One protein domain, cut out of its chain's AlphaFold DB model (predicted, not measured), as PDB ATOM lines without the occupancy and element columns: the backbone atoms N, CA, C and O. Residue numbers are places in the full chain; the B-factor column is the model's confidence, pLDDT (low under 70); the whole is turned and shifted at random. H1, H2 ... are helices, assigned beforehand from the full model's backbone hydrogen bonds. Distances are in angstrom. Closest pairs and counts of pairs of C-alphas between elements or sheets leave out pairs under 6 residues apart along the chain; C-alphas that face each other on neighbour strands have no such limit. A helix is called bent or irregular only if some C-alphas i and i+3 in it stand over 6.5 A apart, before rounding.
ATOM      1  N   PHE A   2     226.460 182.517 191.086       63.19
ATOM      2  CA  PHE A   2     225.241 182.415 190.254       63.19
ATOM      3  C   PHE A   2     224.666 183.756 189.752       63.19
ATOM      4  O   PHE A   2     224.186 183.836 188.627       63.19
ATOM      5  N   LEU A   3     224.758 184.818 190.562       62.78
ATOM      6  CA  LEU A   3     224.239 186.149 190.211       62.78
ATOM      7  C   LEU A   3     224.914 186.752 188.971       62.78
ATOM      8  O   LEU A   3     224.243 187.379 188.163       62.78
ATOM      9  N   TRP A   4     226.214 186.508 188.794       66.44
ATOM     10  CA  TRP A   4     226.975 186.987 187.636       66.44
ATOM     11  C   TRP A   4     226.592 186.274 186.337       66.44
ATOM     12  O   TRP A   4     226.633 186.863 185.262       66.44
ATOM     13  N   LEU A   5     226.198 185.004 186.437       69.94
ATOM     14  CA  LEU A   5     225.743 184.235 185.284       69.94
ATOM     15  C   LEU A   5     224.380 184.748 184.796       69.94
ATOM     16  O   LEU A   5     224.171 184.920 183.599       69.94
ATOM     17  N   LEU A   6     223.480 185.047 185.739       71.25
ATOM     18  CA  LEU A   6     222.161 185.618 185.459       71.25
ATOM     19  C   LEU A   6     222.261 187.016 184.844       71.25
ATOM     20  O   LEU A   6     221.570 187.297 183.867       71.25
ATOM     21  N   THR A   7     223.141 187.877 185.362       73.31
ATOM     22  CA  THR A   7     223.353 189.210 184.780       73.31
ATOM     23  C   THR A   7     223.966 189.133 183.384       73.31
ATOM     24  O   THR A   7     223.531 189.870 182.504       73.31
ATOM     25  N   ALA A   8     224.898 188.207 183.132       72.75
ATOM     26  CA  ALA A   8     225.449 187.994 181.793       72.75
ATOM     27  C   ALA A   8     224.376 187.532 180.786       72.75
ATOM     28  O   ALA A   8     224.270 188.093 179.696       72.75
ATOM     29  N   LEU A   9     223.534 186.565 181.167       66.69
ATOM     30  CA  LEU A   9     222.418 186.075 180.347       66.69
ATOM     31  C   LEU A   9     221.367 187.159 180.054       66.69
ATOM     32  O   LEU A   9     220.812 187.186 178.955       66.69
ATOM     33  N   LEU A  10     221.100 188.060 181.004       66.69
ATOM     34  CA  LEU A  10     220.176 189.184 180.816       66.69
ATOM     35  C   LEU A  10     220.716 190.221 179.824       66.69
ATOM     36  O   LEU A  10     219.972 190.670 178.957       66.69
ATOM     37  N   VAL A  11     222.005 190.562 179.905       70.62
ATOM     38  CA  VAL A  11     222.641 191.512 178.974       70.62
ATOM     39  C   VAL A  11     222.677 190.952 177.549       70.62
ATOM     40  O   VAL A  11     222.373 191.672 176.603       70.62
ATOM     41  N   LEU A  12     222.977 189.659 177.392       63.12
ATOM     42  CA  LEU A  12     222.958 188.982 176.092       63.12
ATOM     43  C   LEU A  12     221.554 188.943 175.469       63.12
ATOM     44  O   LEU A  12     221.426 189.226 174.285       63.12
ATOM     45  N   ASN A  13     220.502 188.651 176.244       61.69
ATOM     46  CA  ASN A  13     219.124 188.652 175.729       61.69
ATOM     47  C   ASN A  13     218.604 190.055 175.384       61.69
ATOM     48  O   ASN A  13     217.842 190.200 174.434       61.69
ATOM     49  N   ALA A  14     219.015 191.083 176.133       61.81
ATOM     50  CA  ALA A  14     218.660 192.464 175.814       61.81
ATOM     51  C   ALA A  14     219.286 192.913 174.483       61.81
ATOM     52  O   ALA A  14     218.623 193.562 173.687       61.81
ATOM     53  N   PHE A  15     220.530 192.509 174.198       57.66
ATOM     54  CA  PHE A  15     221.223 192.897 172.964       57.66
ATOM     55  C   PHE A  15     220.816 192.076 171.731       57.66
ATOM     56  O   PHE A  15     220.914 192.560 170.604       57.66
ATOM     57  N   THR A  16     220.368 190.830 171.908       56.00
ATOM     58  CA  THR A  16     219.904 190.003 170.784       56.00
ATOM     59  C   THR A  16     218.491 190.354 170.335       56.00
ATOM     60  O   THR A  16     218.179 190.153 169.164       56.00
ATOM     61  N   GLN A  17     217.639 190.903 171.206       50.66
ATOM     62  CA  GLN A  17     216.287 191.315 170.811       50.66
ATOM     63  C   GLN A  17     216.304 192.468 169.802       50.66
ATOM     64  O   GLN A  17     215.597 192.391 168.801       50.66
ATOM     65  N   ASP A  18     217.170 193.468 169.979       50.19
ATOM     66  CA  ASP A  18     217.289 194.574 169.018       50.19
ATOM     67  C   ASP A  18     217.867 194.132 167.660       50.19
ATOM     68  O   ASP A  18     217.536 194.703 166.624       50.19
ATOM     69  N   ALA A  19     218.687 193.076 167.636       51.75
ATOM     70  CA  ALA A  19     219.276 192.550 166.403       51.75
ATOM     71  C   ALA A  19     218.322 191.644 165.596       51.75
ATOM     72  O   ALA A  19     218.474 191.528 164.384       51.75
ATOM     73  N   VAL A  20     217.343 190.997 166.244       52.41
ATOM     74  CA  VAL A  20     216.401 190.063 165.591       52.41
ATOM     75  C   VAL A  20     215.131 190.770 165.092       52.41
ATOM     76  O   VAL A  20     214.441 190.246 164.221       52.41
ATOM     77  N   LEU A  21     214.828 191.972 165.595       52.34
ATOM     78  CA  LEU A  21     213.649 192.752 165.189       52.34
ATOM     79  C   LEU A  21     213.848 193.573 163.907       52.34
ATOM     80  O   LEU A  21     212.877 194.083 163.352       52.34
ATOM     81  N   ALA A  22     215.074 193.668 163.399       54.72
ATOM     82  CA  ALA A  22     215.346 194.254 162.095       54.72
ATOM     83  C   ALA A  22     215.171 193.188 161.001       54.72
ATOM     84  O   ALA A  22     216.136 192.753 160.377       54.72
ATOM     85  N   GLU A  23     213.935 192.734 160.768       57.28
ATOM     86  CA  GLU A  23     213.636 192.053 159.507       57.28
ATOM     87  C   GLU A  23     213.920 193.078 158.400       57.28
ATOM     88  O   GLU A  23     213.215 194.083 158.301       57.28
ATOM     89  N   GLU A  24     215.010 192.888 157.643       64.00
ATOM     90  CA  GLU A  24     215.438 193.829 156.605       64.00
ATOM     91  C   GLU A  24     214.284 194.059 155.634       64.00
ATOM     92  O   GLU A  24     213.916 193.216 154.808       64.00
ATOM     93  N   CYS A  25     213.675 195.222 155.791       72.88
ATOM     94  CA  CYS A  25     212.545 195.654 155.018       72.88
ATOM     95  C   CYS A  25     213.018 196.015 153.617       72.88
ATOM     96  O   CYS A  25     213.463 197.127 153.351       72.88
ATOM     97  N   SER A  26     212.988 195.021 152.741       80.25
ATOM     98  CA  SER A  26     213.511 195.113 151.389       80.25
ATOM     99  C   SER A  26     212.585 194.395 150.420       80.25
ATOM    100  O   SER A  26     211.940 193.396 150.762       80.25
ATOM    101  N   ASP A  27     212.527 194.908 149.196       84.19
ATOM    102  CA  ASP A  27     211.861 194.216 148.105       84.19
ATOM    103  C   ASP A  27     212.695 192.990 147.713       84.19
ATOM    104  O   ASP A  27     213.878 193.080 147.384       84.19
ATOM    105  N   ARG A  28     212.075 191.809 147.760       85.12
ATOM    106  CA  ARG A  28     212.731 190.516 147.501       85.12
ATOM    107  C   ARG A  28     212.793 190.158 146.017       85.12
ATOM    108  O   ARG A  28     213.439 189.180 145.643       85.12
ATOM    109  N   ILE A  29     212.112 190.927 145.170       86.19
ATOM    110  CA  ILE A  29     212.060 190.727 143.720       86.19
ATOM    111  C   ILE A  29     212.550 191.969 142.981       86.19
ATOM    112  O   ILE A  29     212.809 193.013 143.570       86.19
ATOM    113  N   ASN A  30     212.677 191.853 141.657       86.38
ATOM    114  CA  ASN A  30     213.124 192.959 140.820       86.38
ATOM    115  C   ASN A  30     212.245 194.209 141.056       86.38
ATOM    116  O   ASN A  30     211.022 194.109 140.906       86.38
ATOM    117  N   PRO A  31     212.838 195.384 141.343       85.06
ATOM    118  CA  PRO A  31     212.096 196.606 141.660       85.06
ATOM    119  C   PRO A  31     211.121 197.013 140.550       85.06
ATOM    120  O   PRO A  31     210.032 197.501 140.836       85.06
ATOM    121  N   LYS A  32     211.428 196.705 139.281       87.88
ATOM    122  CA  LYS A  32     210.508 196.958 138.159       87.88
ATOM    123  C   LYS A  32     209.187 196.198 138.294       87.88
ATOM    124  O   LYS A  32     208.152 196.682 137.847       87.88
ATOM    125  N   ILE A  33     209.206 195.002 138.882       87.12
ATOM    126  CA  ILE A  33     207.995 194.200 139.095       87.12
ATOM    127  C   ILE A  33     207.161 194.829 140.213       87.12
ATOM    128  O   ILE A  33     205.951 194.985 140.053       87.12
ATOM    129  N   CYS A  34     207.804 195.260 141.299       87.44
ATOM    130  CA  CYS A  34     207.134 195.958 142.393       87.44
ATOM    131  C   CYS A  34     206.534 197.295 141.951       87.44
ATOM    132  O   CYS A  34     205.385 197.581 142.282       87.44
ATOM    133  N   GLU A  35     207.231 198.064 141.112       90.25
ATOM    134  CA  GLU A  35     206.688 199.282 140.500       90.25
ATOM    135  C   GLU A  35     205.456 199.000 139.635       90.25
ATOM    136  O   GLU A  35     204.485 199.754 139.680       90.25
ATOM    137  N   VAL A  36     205.452 197.908 138.860       90.06
ATOM    138  CA  VAL A  36     204.279 197.506 138.068       90.06
ATOM    139  C   VAL A  36     203.114 197.126 138.981       90.06
ATOM    140  O   VAL A  36     201.985 197.535 138.713       90.06
ATOM    141  N   ILE A  37     203.366 196.391 140.067       86.88
ATOM    142  CA  ILE A  37     202.337 196.016 141.048       86.88
ATOM    143  C   ILE A  37     201.774 197.262 141.742       86.88
ATOM    144  O   ILE A  37     200.554 197.413 141.827       86.88
ATOM    145  N   MET A  38     202.631 198.193 142.158       87.12
ATOM    146  CA  MET A  38     202.222 199.471 142.741       87.12
ATOM    147  C   MET A  38     201.409 200.297 141.740       87.12
ATOM    148  O   MET A  38     200.302 200.728 142.038       87.12
ATOM    149  N   LYS A  39     201.896 200.471 140.511       90.56
ATOM    150  CA  LYS A  39     201.241 201.323 139.512       90.56
ATOM    151  C   LYS A  39     199.930 200.737 138.981       90.56
ATOM    152  O   LYS A  39     199.024 201.493 138.646       90.56
ATOM    153  N   LYS A  40     199.832 199.408 138.855       86.94
ATOM    154  CA  LYS A  40     198.693 198.724 138.218       86.94
ATOM    155  C   LYS A  40     197.649 198.230 139.213       86.94
ATOM    156  O   LYS A  40     196.463 198.243 138.900       86.94
ATOM    157  N   HIS A  41     198.090 197.772 140.378       84.56
ATOM    158  CA  HIS A  41     197.231 197.159 141.390       84.56
ATOM    159  C   HIS A  41     197.215 197.943 142.704       84.56
ATOM    160  O   HIS A  41     196.529 197.534 143.633       84.56
ATOM    161  N   ASN A  42     197.958 199.053 142.805       86.81
ATOM    162  CA  ASN A  42     198.086 199.851 144.026       86.81
ATOM    163  C   ASN A  42     198.405 198.986 145.253       86.81
ATOM    164  O   ASN A  42     197.894 199.227 146.341       86.81
ATOM    165  N   CYS A  43     199.177 197.915 145.032       82.88
ATOM    166  CA  CYS A  43     199.540 196.934 146.050       82.88
ATOM    167  C   CYS A  43     198.355 196.241 146.759       82.88
ATOM    168  O   CYS A  43     198.537 195.667 147.828       82.88
ATOM    169  N   THR A  44     197.157 196.256 146.163       84.69
ATOM    170  CA  THR A  44     195.918 195.698 146.730       84.69
ATOM    171  C   THR A  44     195.265 194.674 145.792       84.69
ATOM    172  O   THR A  44     195.610 194.555 144.610       84.69
ATOM    173  N   GLY A  45     194.324 193.888 146.320       84.06
ATOM    174  CA  GLY A  45     193.555 192.910 145.548       84.06
ATOM    175  C   GLY A  45     194.327 191.607 145.291       84.06
ATOM    176  O   GLY A  45     194.997 191.108 146.189       84.06
ATOM    177  N   PRO A  46     194.281 191.014 144.081       83.31
ATOM    178  CA  PRO A  46     194.865 189.688 143.836       83.31
ATOM    179  C   PRO A  46     196.396 189.645 143.989       83.31
ATOM    180  O   PRO A  46     196.970 188.566 144.090       83.31
ATOM    181  N   MET A  47     197.055 190.809 144.003       82.44
ATOM    182  CA  MET A  47     198.504 190.949 144.172       82.44
ATOM    183  C   MET A  47     198.908 191.404 145.580       82.44
ATOM    184  O   MET A  47     200.093 191.603 145.826       82.44
ATOM    185  N   GLU A  48     197.964 191.542 146.511       85.31
ATOM    186  CA  GLU A  48     198.224 191.992 147.884       85.31
ATOM    187  C   GLU A  48     199.163 191.040 148.634       85.31
ATOM    188  O   GLU A  48     200.155 191.474 149.212       85.31
ATOM    189  N   HIS A  49     198.944 189.726 148.520       84.81
ATOM    190  CA  HIS A  49     199.849 188.726 149.098       84.81
ATOM    191  C   HIS A  49     201.278 188.831 148.551       84.81
ATOM    192  O   HIS A  49     202.245 188.666 149.295       84.81
ATOM    193  N   VAL A  50     201.427 189.112 147.254       85.00
ATOM    194  CA  VAL A  50     202.741 189.305 146.626       85.00
ATOM    195  C   VAL A  50     203.360 190.610 147.116       85.00
ATOM    196  O   VAL A  50     204.540 190.649 147.448       85.00
ATOM    197  N   ALA A  51     202.562 191.664 147.236       84.56
ATOM    198  CA  ALA A  51     203.017 192.954 147.712       84.56
ATOM    199  C   ALA A  51     203.492 192.901 149.177       84.56
ATOM    200  O   ALA A  51     204.570 193.401 149.484       84.56
ATOM    201  N   MET A  52     202.770 192.189 150.048       83.50
ATOM    202  CA  MET A  52     203.132 191.982 151.456       83.50
ATOM    203  C   MET A  52     204.329 191.049 151.670       83.50
ATOM    204  O   MET A  52     204.937 191.082 152.734       83.50
ATOM    205  N   THR A  53     204.670 190.184 150.713       84.06
ATOM    206  CA  THR A  53     205.768 189.210 150.883       84.06
ATOM    207  C   THR A  53     207.019 189.561 150.087       84.06
ATOM    208  O   THR A  53     208.125 189.284 150.547       84.06
ATOM    209  N   GLN A  54     206.853 190.174 148.915       86.62
ATOM    210  CA  GLN A  54     207.918 190.418 147.940       86.62
ATOM    211  C   GLN A  54     208.193 191.901 147.687       86.62
ATOM    212  O   GLN A  54     209.326 192.232 147.358       86.62
ATOM    213  N   CYS A  55     207.196 192.779 147.834       86.62
ATOM    214  CA  CYS A  55     207.320 194.215 147.546       86.62
ATOM    215  C   CYS A  55     207.039 195.082 148.779       86.62
ATOM    216  O   CYS A  55     206.377 196.118 148.678       86.62
ATOM    217  N   LYS A  56     207.481 194.622 149.957       86.50
ATOM    218  CA  LYS A  56     207.171 195.250 151.247       86.50
ATOM    219  C   LYS A  56     207.592 196.719 151.288       86.50
ATOM    220  O   LYS A  56     206.835 197.539 151.800       86.50
TER     221      LYS A  56
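AT A GLANCE: This is residues 2 to 56 of the 62 residues of an uncharacterized protein of Necator americanus (UniProt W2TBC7). One long helix, H1, sticks out as a free arm from a small head, in which two shorter helices, H2 and H3, fold back on each other as a helical hairpin. The arm is residues 2 to 23, of which 2 to 20 belong to H1, and it makes most of the length; the head without it is a body of 33 residues spanning 24 by 17 by 10 A. The printed part has 55 residues with three named helices, in the order H1, H2, H3 along the chain, and no named strand; the class is all helix. The whole is extended, with a radius of gyration of the C-alphas of 19.5 A, and spans 60 by 19 by 11 A along its three main axes.

HOW THE PARTS SIT: H1, residues 2 to 20, is the longest helix and touches no helix. It stands free together with residues 21 to 23: no C-alpha 8 or more residues away along the chain comes within 10 A of this stretch. H1 is apart from H2, residues 31 to 41, and a short link of 10 residues joins the two. H1 is also apart from H3, residues 45 to 54. H2 and H3 touch, with 5 pairs of C-alphas within 8 A; the closest are the C-alphas of His 41 and Met 47, 6.9 A apart. Their lines stand at a shallow tilt of 24 degrees and they run opposite ways, a helical hairpin with centres 10.6 A apart. In H2 every O i to N i+4 pair is within hydrogen-bond range, against 13 of 15 in H1 and 4 of 6 in H3.

IN THESE COORDINATES: H1 begins with C-alpha 2 at (225.241, 182.415, 190.254) and ends with C-alpha 20 at (216.401, 190.063, 165.591), 27.3 A from first to last C-alpha. H2 begins with C-alpha 31 at (212.096, 196.606, 141.660) and measures 14.9 A from Pro 31 to His 41. After a tight link of 3 residues, H3 measures 14.8 A from Gly 45 to Gln 54, whose C-alpha is at (207.918, 190.418, 147.940). H3 is irregular: C-alphas 46 and 49 are 7.3 A apart, where about 5 A is the distance in a regular helix.

THE WHOLE: The outline is only just a rod, and the two C-alphas farthest apart, those of Phe 2 and Lys 40, are 60.7 A from each other. The C-alphas of Phe 2 and Lys 56, the first and last printed, are 44.9 A apart. The printed part has no cut, and neither link is long. The mean pLDDT of the printed part is 75.4; 19 residues are under 70, namely residues 2 to 5, 9 to 10 and 12 to 24. The mean is 63 in H1, 88 in H2 and 84 in H3.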